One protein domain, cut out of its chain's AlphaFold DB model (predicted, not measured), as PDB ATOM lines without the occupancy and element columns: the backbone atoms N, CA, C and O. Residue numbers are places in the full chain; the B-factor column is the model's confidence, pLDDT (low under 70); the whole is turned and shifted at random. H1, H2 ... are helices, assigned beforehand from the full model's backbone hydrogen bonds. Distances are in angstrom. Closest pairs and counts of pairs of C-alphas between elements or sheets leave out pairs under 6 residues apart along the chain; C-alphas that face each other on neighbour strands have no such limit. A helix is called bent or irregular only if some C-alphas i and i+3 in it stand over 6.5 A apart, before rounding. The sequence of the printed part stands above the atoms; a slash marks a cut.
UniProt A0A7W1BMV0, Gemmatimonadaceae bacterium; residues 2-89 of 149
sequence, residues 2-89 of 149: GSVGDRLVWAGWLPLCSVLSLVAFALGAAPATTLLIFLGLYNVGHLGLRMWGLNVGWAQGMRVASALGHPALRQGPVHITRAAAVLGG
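This is residues 2 to 89 of the 149 residues of a protein of Gemmatimonadaceae bacterium (UniProt A0A7W1BMV0). A long helix, H2, runs along one side of a three-helix rod; H1, bent but nearly straight, lies in the middle, and H3 packs on its other side. H2 and H1b make a helical hairpin, while the far end of H2 kinks, stands free at residues 58 to 63 and turns the chain back toward H3. The printed part has 88 residues with three named helices, H1, H2, H3 in chain order, and no named strand: the class is all helix, the packing mostly aligned. The whole is loose, with a radius of gyration of the C-alphas of 15.0 A and spans of 48 by 23 by 17 A.

Begin at H2, residues 31 to 67, which has a kink of 126 degrees near residue 60 and is irregular, with C-alphas 59 and 62 at 9.6 A. H1, residues 2 to 26, was assigned as one helix by its hydrogen bonds but is bent, with C-alphas 11 and 14 at 6.9 A; its arms H1a, residues 2 to 11, and H1b, residues 14 to 26, stand at 6 degrees. With residues 31 to 42 alone, H2 touches H1b, opposite ways at a shallow tilt of 22 degrees; look at their closest C-alphas, Ser 21 and Thr 34, 5.1 A apart. H1a and H2 are near each other. H3, residues 71 to 89, touches H1b with residues 80 to 88 alone, the same way at 33 degrees, only just short of steep; Leu 16 and Ala 84 have the closest C-alphas, 4.4 A. H3 touches H1a with residues 73 to 81 alone, the closest C-alphas being those of Leu 8 and Pro 77, 4.6 A. H2 and H3 are apart. Every O i to N i+4 pair is within hydrogen-bond range in H1b; H1a has 5 of 6, H2 27 of 33, H3 13 of 15.

Find C-alpha 31 at (-20.075, -105.506, 47.127); from there H2 runs 39.4 A to C-alpha 67. H1a begins at C-alpha 2, (-27.542, -108.240, 14.795), and H1b is 18.3 A long. H3, only just irregular with C-alphas 74 and 77 at 6.8 A, runs 27.2 A to C-alpha 89 at (-7.416, -98.577, 32.034).

Look to Gly 28 and Met 62 for the two C-alphas farthest apart, 48.9 A. The printed part has no cut, both links are tight, and no printed residue is under 70 in pLDDT.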
ATOM      1  N   GLY A   2     -28.381-107.557  13.796       79.38
ATOM      2  CA  GLY A   2     -27.542-108.240  14.795       79.38
ATOM      3  C   GLY A   2     -26.202-107.550  15.079       79.38
ATOM      4  O   GLY A   2     -25.883-107.306  16.232       79.38
ATOM      5  N   SER A   3     -25.476-107.113  14.044       82.56
ATOM      6  CA  SER A   3     -24.164-106.462  14.207       82.56
ATOM      7  C   SER A   3     -24.192-105.099  14.913       82.56
ATOM      8  O   SER A   3     -23.211-104.723  15.547       82.56
ATOM      9  N   VAL A   4     -25.289-104.338  14.806       83.31
ATOM     10  CA  VAL A   4     -25.426-103.036  15.487       83.31
ATOM     11  C   VAL A   4     -25.725-103.253  16.965       83.31
ATOM     12  O   VAL A   4     -25.074-102.648  17.811       83.31
ATOM     13  N   GLY A   5     -26.667-104.152  17.265       87.50
ATOM     14  CA  GLY A   5     -26.978-104.539  18.641       87.50
ATOM     15  C   GLY A   5     -25.766-105.141  19.347       87.50
ATOM     16  O   GLY A   5     -25.488-104.776  20.482       87.50
ATOM     17  N   ASP A   6     -24.997-105.971  18.644       90.25
ATOM     18  CA  ASP A   6     -23.781-106.583  19.172       90.25
ATOM     19  C   ASP A   6     -22.717-105.551  19.565       90.25
ATOM     20  O   ASP A   6     -22.260-105.511  20.708       90.25
ATOM     21  N   ARG A   7     -22.405-104.614  18.664       89.62
ATOM     22  CA  ARG A   7     -21.452-103.537  18.962       89.62
ATOM     23  C   ARG A   7     -21.931-102.611  20.078       89.62
ATOM     24  O   ARG A   7     -21.117-102.129  20.860       89.62
ATOM     25  N   LEU A   8     -23.230-102.322  20.129       91.56
ATOM     26  CA  LEU A   8     -23.794-101.409  21.118       91.56
ATOM     27  C   LEU A   8     -23.850-102.042  22.509       91.56
ATOM     28  O   LEU A   8     -23.392-101.432  23.470       91.56
ATOM     29  N   VAL A   9     -24.422-103.242  22.613       94.25
ATOM     30  CA  VAL A   9     -24.728-103.890  23.891       94.25
ATOM     31  C   VAL A   9     -23.537-104.695  24.391       94.25
ATOM     32  O   VAL A   9     -23.075-104.457  25.503       94.25
ATOM     33  N   TRP A  10     -23.021-105.613  23.574       91.94
ATOM     34  CA  TRP A  10     -22.003-106.570  24.004       91.94
ATOM     35  C   TRP A  10     -20.603-105.969  23.990       91.94
ATOM     36  O   TRP A  10     -19.879-106.097  24.971       91.94
ATOM     37  N   ALA A  11     -20.231-105.267  22.919       90.44
ATOM     38  CA  ALA A  11     -18.906-104.653  22.841       90.44
ATOM     39  C   ALA A  11     -18.814-103.317  23.602       90.44
ATOM     40  O   ALA A  11     -17.725-102.925  24.010       90.44
ATOM     41  N   GLY A  12     -19.935-102.608  23.774       92.88
ATOM     42  CA  GLY A  12     -19.977-101.275  24.379       92.88
ATOM     43  C   GLY A  12     -20.572-101.251  25.785       92.88
ATOM     44  O   GLY A  12     -19.859-101.037  26.764       92.88
ATOM     45  N   TRP A  13     -21.895-101.398  25.875       95.75
ATOM     46  CA  TRP A  13     -22.668-101.119  27.086       95.75
ATOM     47  C   TRP A  13     -22.304-102.041  28.248       95.75
ATOM     48  O   TRP A  13     -22.041-101.557  29.345       95.75
ATOM     49  N   LEU A  14     -22.229-103.352  28.003       95.69
ATOM     50  CA  LEU A  14     -21.870-104.336  29.021       95.69
ATOM     51  C   LEU A  14     -20.480-104.042  29.625       95.69
ATOM     52  O   LEU A  14     -20.415-103.871  30.843       95.69
ATOM     53  N   PRO A  15     -19.391-103.909  28.835       94.88
ATOM     54  CA  PRO A  15     -18.088-103.521  29.365       94.88
ATOM     55  C   PRO A  15     -18.111-102.210  30.148       94.88
ATOM     56  O   PRO A  15     -17.509-102.136  31.215       94.88
ATOM     57  N   LEU A  16     -18.830-101.190  29.660       96.12
ATOM     58  CA  LEU A  16     -18.944 -99.913  30.361       96.12
ATOM     59  C   LEU A  16     -19.580-100.086  31.749       96.12
ATOM     60  O   LEU A  16     -19.028 -99.594  32.733       96.12
ATOM     61  N   CYS A  17     -20.705-100.801  31.842       97.62
ATOM     62  CA  CYS A  17     -21.373-101.084  33.114       97.62
ATOM     63  C   CYS A  17     -20.457-101.858  34.068       97.62
ATOM     64  O   CYS A  17     -20.330-101.479  35.232       97.62
ATOM     65  N   SER A  18     -19.794-102.910  33.576       96.06
ATOM     66  CA  SER A  18     -18.878-103.730  34.375       96.06
ATOM     67  C   SER A  18     -17.745-102.894  34.959       96.06
ATOM     68  O   SER A  18     -17.478-102.941  36.157       96.06
ATOM     69  N   VAL A  19     -17.093-102.092  34.119       95.50
ATOM     70  CA  VAL A  19     -15.950-101.279  34.527       95.50
ATOM     71  C   VAL A  19     -16.370-100.150  35.470       95.50
ATOM     72  O   VAL A  19     -15.673 -99.907  36.450       95.50
ATOM     73  N   LEU A  20     -17.504 -99.483  35.236       96.50
ATOM     74  CA  LEU A  20     -18.021 -98.460  36.157       96.50
ATOM     75  C   LEU A  20     -18.268 -99.030  37.556       96.50
ATOM     76  O   LEU A  20     -17.888 -98.411  38.550       96.50
ATOM     77  N   SER A  21     -18.846-100.228  37.637       96.56
ATOM     78  CA  SER A  21     -19.007-100.936  38.906       96.56
ATOM     79  C   SER A  21     -17.669-101.271  39.555       96.56
ATOM     80  O   SER A  21     -17.501-101.035  40.748       96.56
ATOM     81  N   LEU A  22     -16.693-101.763  38.789       94.69
ATOM     82  CA  LEU A  22     -15.356-102.053  39.315       94.69
ATOM     83  C   LEU A  22     -14.641-100.800  39.830       94.69
ATOM     84  O   LEU A  22     -14.009-100.856  40.880       94.69
ATOM     85  N   VAL A  23     -14.775 -99.665  39.141       94.19
ATOM     86  CA  VAL A  23     -14.254 -98.376  39.613       94.19
ATOM     87  C   VAL A  23     -14.945 -97.969  40.915       94.19
ATOM     88  O   VAL A  23     -14.265 -97.612  41.872       94.19
ATOM     89  N   ALA A  24     -16.274 -98.073  41.003       94.94
ATOM     90  CA  ALA A  24     -17.002 -97.764  42.233       94.94
ATOM     91  C   ALA A  24     -16.560 -98.653  43.410       94.94
ATOM     92  O   ALA A  24     -16.344 -98.153  44.515       94.94
ATOM     93  N   PHE A  25     -16.372 -99.953  43.167       94.06
ATOM     94  CA  PHE A  25     -15.833-100.887  44.154       94.06
ATOM     95  C   PHE A  25     -14.426-100.485  44.597       94.06
ATOM     96  O   PHE A  25     -14.164-100.380  45.795       94.06
ATOM     97  N   ALA A  26     -13.542-100.200  43.639       90.50
ATOM     98  CA  ALA A  26     -12.180 -99.760  43.908       90.50
ATOM     99  C   ALA A  26     -12.148 -98.515  44.814       90.50
ATOM    100  O   ALA A  26     -11.353 -98.443  45.748       90.50
ATOM    101  N   LEU A  27     -13.078 -97.583  44.589       91.56
ATOM    102  CA  LEU A  27     -13.211 -96.333  45.338       91.56
ATOM    103  C   LEU A  27     -13.874 -96.461  46.717       91.56
ATOM    104  O   LEU A  27     -13.939 -95.464  47.432       91.56
ATOM    105  N   GLY A  28     -14.379 -97.630  47.120       91.69
ATOM    106  CA  GLY A  28     -14.985 -97.782  48.450       91.69
ATOM    107  C   GLY A  28     -16.303 -98.526  48.494       91.69
ATOM    108  O   GLY A  28     -16.695 -98.954  49.579       91.69
ATOM    109  N   ALA A  29     -16.997 -98.678  47.365       94.94
ATOM    110  CA  ALA A  29     -18.349 -99.216  47.379       94.94
ATOM    111  C   ALA A  29     -18.383-100.645  47.942       94.94
ATOM    112  O   ALA A  29     -17.546-101.491  47.623       94.94
ATOM    113  N   ALA A  30     -19.400-100.929  48.756       95.25
ATOM    114  CA  ALA A  30     -19.649-102.281  49.228       95.25
ATOM    115  C   ALA A  30     -19.967-103.220  48.041       95.25
ATOM    116  O   ALA A  30     -20.475-102.759  47.007       95.25
ATOM    117  N   PRO A  31     -19.744-104.541  48.177       94.25
ATOM    118  CA  PRO A  31     -20.075-105.506  47.127       94.25
ATOM    119  C   PRO A  31     -21.536-105.407  46.658       94.25
ATOM    120  O   PRO A  31     -21.799-105.379  45.459       94.25
ATOM    121  N   ALA A  32     -22.484-105.254  47.588       97.56
ATOM    122  CA  ALA A  32     -23.899-105.090  47.256       97.56
ATOM    123  C   ALA A  32     -24.155-103.830  46.409       97.56
ATOM    124  O   ALA A  32     -24.812-103.901  45.374       97.56
ATOM    125  N   THR A  33     -23.579-102.688  46.792       96.94
ATOM    126  CA  THR A  33     -23.690-101.432  46.034       96.94
ATOM    127  C   THR A  33     -23.082-101.561  44.638       96.94
ATOM    128  O   THR A  33     -23.671-101.103  43.664       96.94
ATOM    129  N   THR A  34     -21.942-102.240  44.520       96.50
ATOM    130  CA  THR A  34     -21.263-102.505  43.242       96.50
ATOM    131  C   THR A  34     -22.153-103.289  42.275       96.50
ATOM    132  O   THR A  34     -22.276-102.926  41.099       96.50
ATOM    133  N   LEU A  35     -22.816-104.334  42.785       97.38
ATOM    134  CA  LEU A  35     -23.781-105.133  42.032       97.38
ATOM    135  C   LEU A  35     -25.004-104.308  41.626       97.38
ATOM    136  O   LEU A  35     -25.442-104.394  40.481       97.38
ATOM    137  N   LEU A  36     -25.533-103.480  42.531       98.31
ATOM    138  CA  LEU A  36     -26.674-102.612  42.238       98.31
ATOM    139  C   LEU A  36     -26.351-101.572  41.161       98.31
ATOM    140  O   LEU A  36     -27.189-101.330  40.296       98.31
ATOM    141  N   ILE A  37     -25.141-101.006  41.160       98.00
ATOM    142  CA  ILE A  37     -24.680-100.105  40.092       98.00
ATOM    143  C   ILE A  37     -24.672-100.842  38.751       98.00
ATOM    144  O   ILE A  37     -25.223-100.334  37.773       98.00
ATOM    145  N   PHE A  38     -24.111-102.056  38.712       97.94
ATOM    146  CA  PHE A  38     -24.034-102.839  37.479       97.94
ATOM    147  C   PHE A  38     -25.436-103.145  36.958       97.94
ATOM    148  O   PHE A  38     -25.765-102.818  35.819       97.94
ATOM    149  N   LEU A  39     -26.274-103.739  37.810       98.12
ATOM    150  CA  LEU A  39     -27.630-104.142  37.464       98.12
ATOM    151  C   LEU A  39     -28.475-102.936  37.062       98.12
ATOM    152  O   LEU A  39     -29.170-103.003  36.051       98.12
ATOM    153  N   GLY A  40     -28.398-101.836  37.808       98.38
ATOM    154  CA  GLY A  40     -29.128-100.609  37.512       98.38
ATOM    155  C   GLY A  40     -28.770-100.069  36.132       98.38
ATOM    156  O   GLY A  40     -29.648 -99.942  35.279       98.38
ATOM    157  N   LEU A  41     -27.482 -99.831  35.871       97.69
ATOM    158  CA  LEU A  41     -27.022 -99.322  34.576       97.69
ATOM    159  C   LEU A  41     -27.367-100.287  33.438       97.69
ATOM    160  O   LEU A  41     -27.952 -99.886  32.429       97.69
ATOM    161  N   TYR A  42     -27.061-101.572  33.611       96.75
ATOM    162  CA  TYR A  42     -27.278-102.579  32.582       96.75
ATOM    163  C   TYR A  42     -28.754-102.663  32.178       96.75
ATOM    164  O   TYR A  42     -29.071-102.606  30.984       96.75
ATOM    165  N   ASN A  43     -29.656-102.727  33.162       97.94
ATOM    166  CA  ASN A  43     -31.092-102.829  32.919       97.94
ATOM    167  C   ASN A  43     -31.686-101.527  32.381       97.94
ATOM    168  O   ASN A  43     -32.493-101.592  31.459       97.94
ATOM    169  N   VAL A  44     -31.274-100.358  32.881       97.25
ATOM    170  CA  VAL A  44     -31.752 -99.064  32.363       97.25
ATOM    171  C   VAL A  44     -31.430 -98.923  30.876       97.25
ATOM    172  O   VAL A  44     -32.317 -98.578  30.094       97.25
ATOM    173  N   GLY A  45     -30.209 -99.266  30.455       94.50
ATOM    174  CA  GLY A  45     -29.846 -99.240  29.036       94.50
ATOM    175  C   GLY A  45     -30.691-100.199  28.191       94.50
ATOM    176  O   GLY A  45     -31.201 -99.816  27.137       94.50
ATOM    177  N   HIS A  46     -30.915-101.426  28.672       95.19
ATOM    178  CA  HIS A  46     -31.747-102.412  27.973       95.19
ATOM    179  C   HIS A  46     -33.212-101.992  27.871       95.19
ATOM    180  O   HIS A  46     -33.816-102.107  26.804       95.19
ATOM    181  N   LEU A  47     -33.790-101.507  28.967       97.19
ATOM    182  CA  LEU A  47     -35.164-101.027  29.004       97.19
ATOM    183  C   LEU A  47     -35.334 -99.822  28.080       97.19
ATOM    184  O   LEU A  47     -36.273 -99.810  27.288       97.19
ATOM    185  N   GLY A  48     -34.394 -98.875  28.093       94.19
ATOM    186  CA  GLY A  48     -34.381 -97.743  27.167       94.19
ATOM    187  C   GLY A  48     -34.365 -98.184  25.703       94.19
ATOM    188  O   GLY A  48     -35.186 -97.719  24.914       94.19
ATOM    189  N   LEU A  49     -33.501 -99.141  25.341       92.19
ATOM    190  CA  LEU A  49     -33.443 -99.685  23.979       92.19
ATOM    191  C   LEU A  49     -34.727-100.417  23.576       92.19
ATOM    192  O   LEU A  49     -35.168-100.290  22.433       92.19
ATOM    193  N   ARG A  50     -35.351-101.157  24.499       93.56
ATOM    194  CA  ARG A  50     -36.631-101.841  24.252       93.56
ATOM    195  C   ARG A  50     -37.770-100.850  24.056       93.56
ATOM    196  O   ARG A  50     -38.501-100.973  23.080       93.56
ATOM    197  N   MET A  51     -37.898 -99.862  24.941       95.19
ATOM    198  CA  MET A  51     -38.913 -98.811  24.818       95.19
ATOM    199  C   MET A  51     -38.735 -98.033  23.516       95.19
ATOM    200  O   MET A  51     -39.699 -97.829  22.782       95.19
ATOM    201  N   TRP A  52     -37.497 -97.658  23.184       91.69
ATOM    202  CA  TRP A  52     -37.183 -97.007  21.916       91.69
ATOM    203  C   TRP A  52     -37.564 -97.884  20.718       91.69
ATOM    204  O   TRP A  52     -38.254 -97.417  19.815       91.69
ATOM    205  N   GLY A  53     -37.174 -99.162  20.730       89.69
ATOM    206  CA  GLY A  53     -37.468-100.102  19.651       89.69
ATOM    207  C   GLY A  53     -38.967-100.311  19.438       89.69
ATOM    208  O   GLY A  53     -39.421-100.315  18.296       89.69
ATOM    209  N   LEU A  54     -39.742-100.416  20.524       92.62
ATOM    210  CA  LEU A  54     -41.203-100.519  20.473       92.62
ATOM    211  C   LEU A  54     -41.838 -99.244  19.913       92.62
ATOM    212  O   LEU A  54     -42.641 -99.327  18.989       92.62
ATOM    213  N   ASN A  55     -41.441 -98.072  20.412       90.88
ATOM    214  CA  ASN A  55     -41.984 -96.789  19.959       90.88
ATOM    215  C   ASN A  55     -41.695 -96.536  18.475       90.88
ATOM    216  O   ASN A  55     -42.584 -96.147  17.719       90.88
ATOM    217  N   VAL A  56     -40.460 -96.787  18.032       89.81
ATOM    218  CA  VAL A  56     -40.062 -96.618  16.628       89.81
ATOM    219  C   VAL A  56     -40.722 -97.669  15.737       89.81
ATOM    220  O   VAL A  56     -41.195 -97.329  14.653       89.81
ATOM    221  N   GLY A  57     -40.802 -98.919  16.197       90.00
ATOM    222  CA  GLY A  57     -41.509 -99.994  15.503       90.00
ATOM    223  C   GLY A  57     -42.983 -99.683  15.288       90.00
ATOM    224  O   GLY A  57     -43.487 -99.839  14.176       90.00
ATOM    225  N   TRP A  58     -43.645 -99.169  16.322       91.94
ATOM    226  CA  TRP A  58     -45.047 -98.773  16.270       91.94
ATOM    227  C   TRP A  58     -45.280 -97.563  15.356       91.94
ATOM    228  O   TRP A  58     -46.174 -97.587  14.516       91.94
ATOM    229  N   ALA A  59     -44.455 -96.519  15.476       89.75
ATOM    230  CA  ALA A  59     -44.641 -95.276  14.726       89.75
ATOM    231  C   ALA A  59     -44.249 -95.380  13.242       89.75
ATOM    232  O   ALA A  59     -44.820 -94.680  12.408       89.75
ATOM    233  N   GLN A  60     -43.250 -96.202  12.900       86.31
ATOM    234  CA  GLN A  60     -42.647 -96.213  11.559       86.31
ATOM    235  C   GLN A  60     -42.910 -97.500  10.767       86.31
ATOM    236  O   GLN A  60     -42.647 -97.532   9.560       86.31
ATOM    237  N   GLY A  61     -43.432 -98.553  11.407       86.19
ATOM    238  CA  GLY A  61     -43.772 -99.819  10.759       86.19
ATOM    239  C   GLY A  61     -42.612-100.380   9.930       86.19
ATOM    240  O   GLY A  61     -41.476-100.477  10.400       86.19
ATOM    241  N   MET A  62     -42.863-100.689   8.652       81.75
ATOM    242  CA  MET A  62     -41.842-101.236   7.739       81.75
ATOM    243  C   MET A  62     -40.659-100.289   7.458       81.75
ATOM    244  O   MET A  62     -39.639-100.728   6.928       81.75
ATOM    245  N   ARG A  63     -40.742 -99.004   7.829       81.12
ATOM    246  CA  ARG A  63     -39.637 -98.039   7.678       81.12
ATOM    247  C   ARG A  63     -38.635 -98.087   8.838       81.12
ATOM    248  O   ARG A  63     -37.642 -97.377   8.789       81.12
ATOM    249  N   VAL A  64     -38.805 -98.972   9.828       79.31
ATOM    250  CA  VAL A  64     -37.849 -99.196  10.939       79.31
ATOM    251  C   VAL A  64     -36.396 -99.334  10.480       79.31
ATOM    252  O   VAL A  64     -35.478 -98.895  11.173       79.31
ATOM    253  N   ALA A  65     -36.175 -99.919   9.301       76.75
ATOM    254  CA  ALA A  65     -34.840-100.096   8.748       76.75
ATOM    255  C   ALA A  65     -34.071 -98.769   8.603       76.75
ATOM    256  O   ALA A  65     -32.870 -98.735   8.870       76.75
ATOM    257  N   SER A  66     -34.745 -97.667   8.247       79.50
ATOM    258  CA  SER A  66     -34.106 -96.348   8.161       79.50
ATOM    259  C   SER A  66     -33.859 -95.733   9.540       79.50
ATOM    260  O   SER A  66     -32.834 -95.082   9.738       79.50
ATOM    261  N   ALA A  67     -34.724 -96.006  10.522       78.50
ATOM    262  CA  ALA A  67     -34.552 -95.553  11.905       78.50
ATOM    263  C   ALA A  67     -33.327 -96.168  12.594       78.50
ATOM    264  O   ALA A  67     -32.716 -95.550  13.461       78.50
ATOM    265  N   LEU A  68     -32.913 -97.369  12.190       74.75
ATOM    266  CA  LEU A  68     -31.674 -97.989  12.674       74.75
ATOM    267  C   LEU A  68     -30.415 -97.261  12.187       74.75
ATOM    268  O   LEU A  68     -29.350 -97.410  12.782       74.75
ATOM    269  N   GLY A  69     -30.539 -96.457  11.129       77.00
ATOM    270  CA  GLY A  69     -29.501 -95.540  10.672       77.00
ATOM    271  C   GLY A  69     -29.344 -94.296  11.552       77.00
ATOM    272  O   GLY A  69     -28.480 -93.469  11.256       77.00
ATOM    273  N   HIS A  70     -30.149 -94.146  12.614       80.12
ATOM    274  CA  HIS A  70     -30.112 -92.979  13.490       80.12
ATOM    275  C   HIS A  70     -28.693 -92.749  14.052       80.12
ATOM    276  O   HIS A  70     -28.074 -93.697  14.554       80.12
ATOM    277  N   PRO A  71     -28.169 -91.505  14.024       77.75
ATOM    278  CA  PRO A  71     -26.793 -91.201  14.424       77.75
ATOM    279  C   PRO A  71     -26.425 -91.737  15.808       77.75
ATOM    280  O   PRO A  71     -25.330 -92.263  15.986       77.75
ATOM    281  N   ALA A  72     -27.362 -91.695  16.759       77.00
ATOM    282  CA  ALA A  72     -27.154 -92.218  18.108       77.00
ATOM    283  C   ALA A  72     -26.828 -93.726  18.137       77.00
ATOM    284  O   ALA A  72     -25.957 -94.139  18.892       77.00
ATOM    285  N   LEU A  73     -27.458 -94.549  17.293       80.31
ATOM    286  CA  LEU A  73     -27.175 -95.990  17.230       80.31
ATOM    287  C   LEU A  73     -25.910 -96.304  16.433       80.31
ATOM    288  O   LEU A  73     -25.245 -97.306  16.687       80.31
ATOM    289  N   ARG A  74     -25.561 -95.443  15.475       82.19
ATOM    290  CA  ARG A  74     -24.381 -95.626  14.627       82.19
ATOM    291  C   ARG A  74     -23.093 -95.139  15.298       82.19
ATOM    292  O   ARG A  74     -22.061 -95.788  15.166       82.19
ATOM    293  N   GLN A  75     -23.149 -94.014  16.005       84.50
ATOM    294  CA  GLN A  75     -22.001 -93.386  16.671       84.50
ATOM    295  C   GLN A  75     -21.928 -93.733  18.162       84.50
ATOM    296  O   GLN A  75     -20.832 -93.806  18.715       84.50
ATOM    297  N   GLY A  76     -23.065 -94.017  18.805       84.75
ATOM    298  CA  GLY A  76     -23.137 -94.385  20.221       84.75
ATOM    299  C   GLY A  76     -22.170 -95.501  20.626       84.75
ATOM    300  O   GLY A  76     -21.406 -95.289  21.567       84.75
ATOM    301  N   PRO A  77     -22.090 -96.634  19.894       88.12
ATOM    302  CA  PRO A  77     -21.145 -97.701  20.216       88.12
ATOM    303  C   PRO A  77     -19.691 -97.225  20.274       88.12
ATOM    304  O   PRO A  77     -18.945 -97.645  21.150       88.12
ATOM    305  N   VAL A  78     -19.278 -96.314  19.387       88.38
ATOM    306  CA  VAL A  78     -17.900 -95.790  19.354       88.38
ATOM    307  C   VAL A  78     -17.591 -94.969  20.604       88.38
ATOM    308  O   VAL A  78     -16.512 -95.093  21.177       88.38
ATOM    309  N   HIS A  79     -18.529 -94.142  21.060       90.38
ATOM    310  CA  HIS A  79     -18.326 -93.343  22.269       90.38
ATOM    311  C   HIS A  79     -18.371 -94.200  23.536       90.38
ATOM    312  O   HIS A  79     -17.518 -94.042  24.407       90.38
ATOM    313  N   ILE A  80     -19.310 -95.145  23.607       90.88
ATOM    314  CA  ILE A  80     -19.459 -96.063  24.742       90.88
ATOM    315  C   ILE A  80     -18.216 -96.951  24.881       90.88
ATOM    316  O   ILE A  80     -17.658 -97.056  25.969       90.88
ATOM    317  N   THR A  81     -17.734 -97.536  23.781       88.25
ATOM    318  CA  THR A  81     -16.519 -98.372  23.784       88.25
ATOM    319  C   THR A  81     -15.276 -97.584  24.192       88.25
ATOM    320  O   THR A  81     -14.470 -98.081  24.974       88.25
ATOM    321  N   ARG A  82     -15.124 -96.334  23.732       89.31
ATOM    322  CA  ARG A  82     -14.025 -95.453  24.167       89.31
ATOM    323  C   ARG A  82     -14.094 -95.140  25.659       89.31
ATOM    324  O   ARG A  82     -13.073 -95.221  26.334       89.31
ATOM    325  N   ALA A  83     -15.280 -94.817  26.174       90.06
ATOM    326  CA  ALA A  83     -15.477 -94.578  27.600       90.06
ATOM    327  C   ALA A  83     -15.132 -95.827  28.426       90.06
ATOM    328  O   ALA A  83     -14.382 -95.730  29.395       90.06
ATOM    329  N   ALA A  84     -15.599 -97.004  27.995       89.62
ATOM    330  CA  ALA A  84     -15.283 -98.276  28.638       89.62
ATOM    331  C   ALA A  84     -13.774 -98.565  28.641       89.62
ATOM    332  O   ALA A  84     -13.242 -98.997  29.657       89.62
ATOM    333  N   ALA A  85     -13.069 -98.284  27.541       86.88
ATOM    334  CA  ALA A  85     -11.624 -98.481  27.449       86.88
ATOM    335  C   ALA A  85     -10.842 -97.556  28.397       86.88
ATOM    336  O   ALA A  85      -9.948 -98.019  29.102       86.88
ATOM    337  N   VAL A  86     -11.198 -96.266  28.448       86.31
ATOM    338  CA  VAL A  86     -10.569 -95.297  29.364       86.31
ATOM    339  C   VAL A  86     -10.798 -95.709  30.814       86.31
ATOM    340  O   VAL A  86      -9.846 -95.823  31.584       86.31
ATOM    341  N   LEU A  87     -12.049 -95.987  31.177       87.94
ATOM    342  CA  LEU A  87     -12.386 -96.418  32.529       87.94
ATOM    343  C   LEU A  87     -11.735 -97.765  32.866       87.94
ATOM    344  O   LEU A  87     -11.325 -97.968  34.002       87.94
ATOM    345  N   GLY A  88     -11.590 -98.667  31.891       86.06
ATOM    346  CA  GLY A  88     -10.971 -99.978  32.083       86.06
ATOM    347  C   GLY A  88      -9.488 -99.852  32.407       86.06
ATOM    348  O   GLY A  88      -8.997-100.511  33.321       86.06
ATOM    349  N   GLY A  89      -8.798 -98.934  31.722       82.56
ATOM    350  CA  GLY A  89      -7.416 -98.577  32.034       82.56
ATOM    351  C   GLY A  89      -7.244 -97.977  33.433       82.56
ATOM    352  O   GLY A  89      -6.222 -98.214  34.069       82.56
TER     353      GLY A  89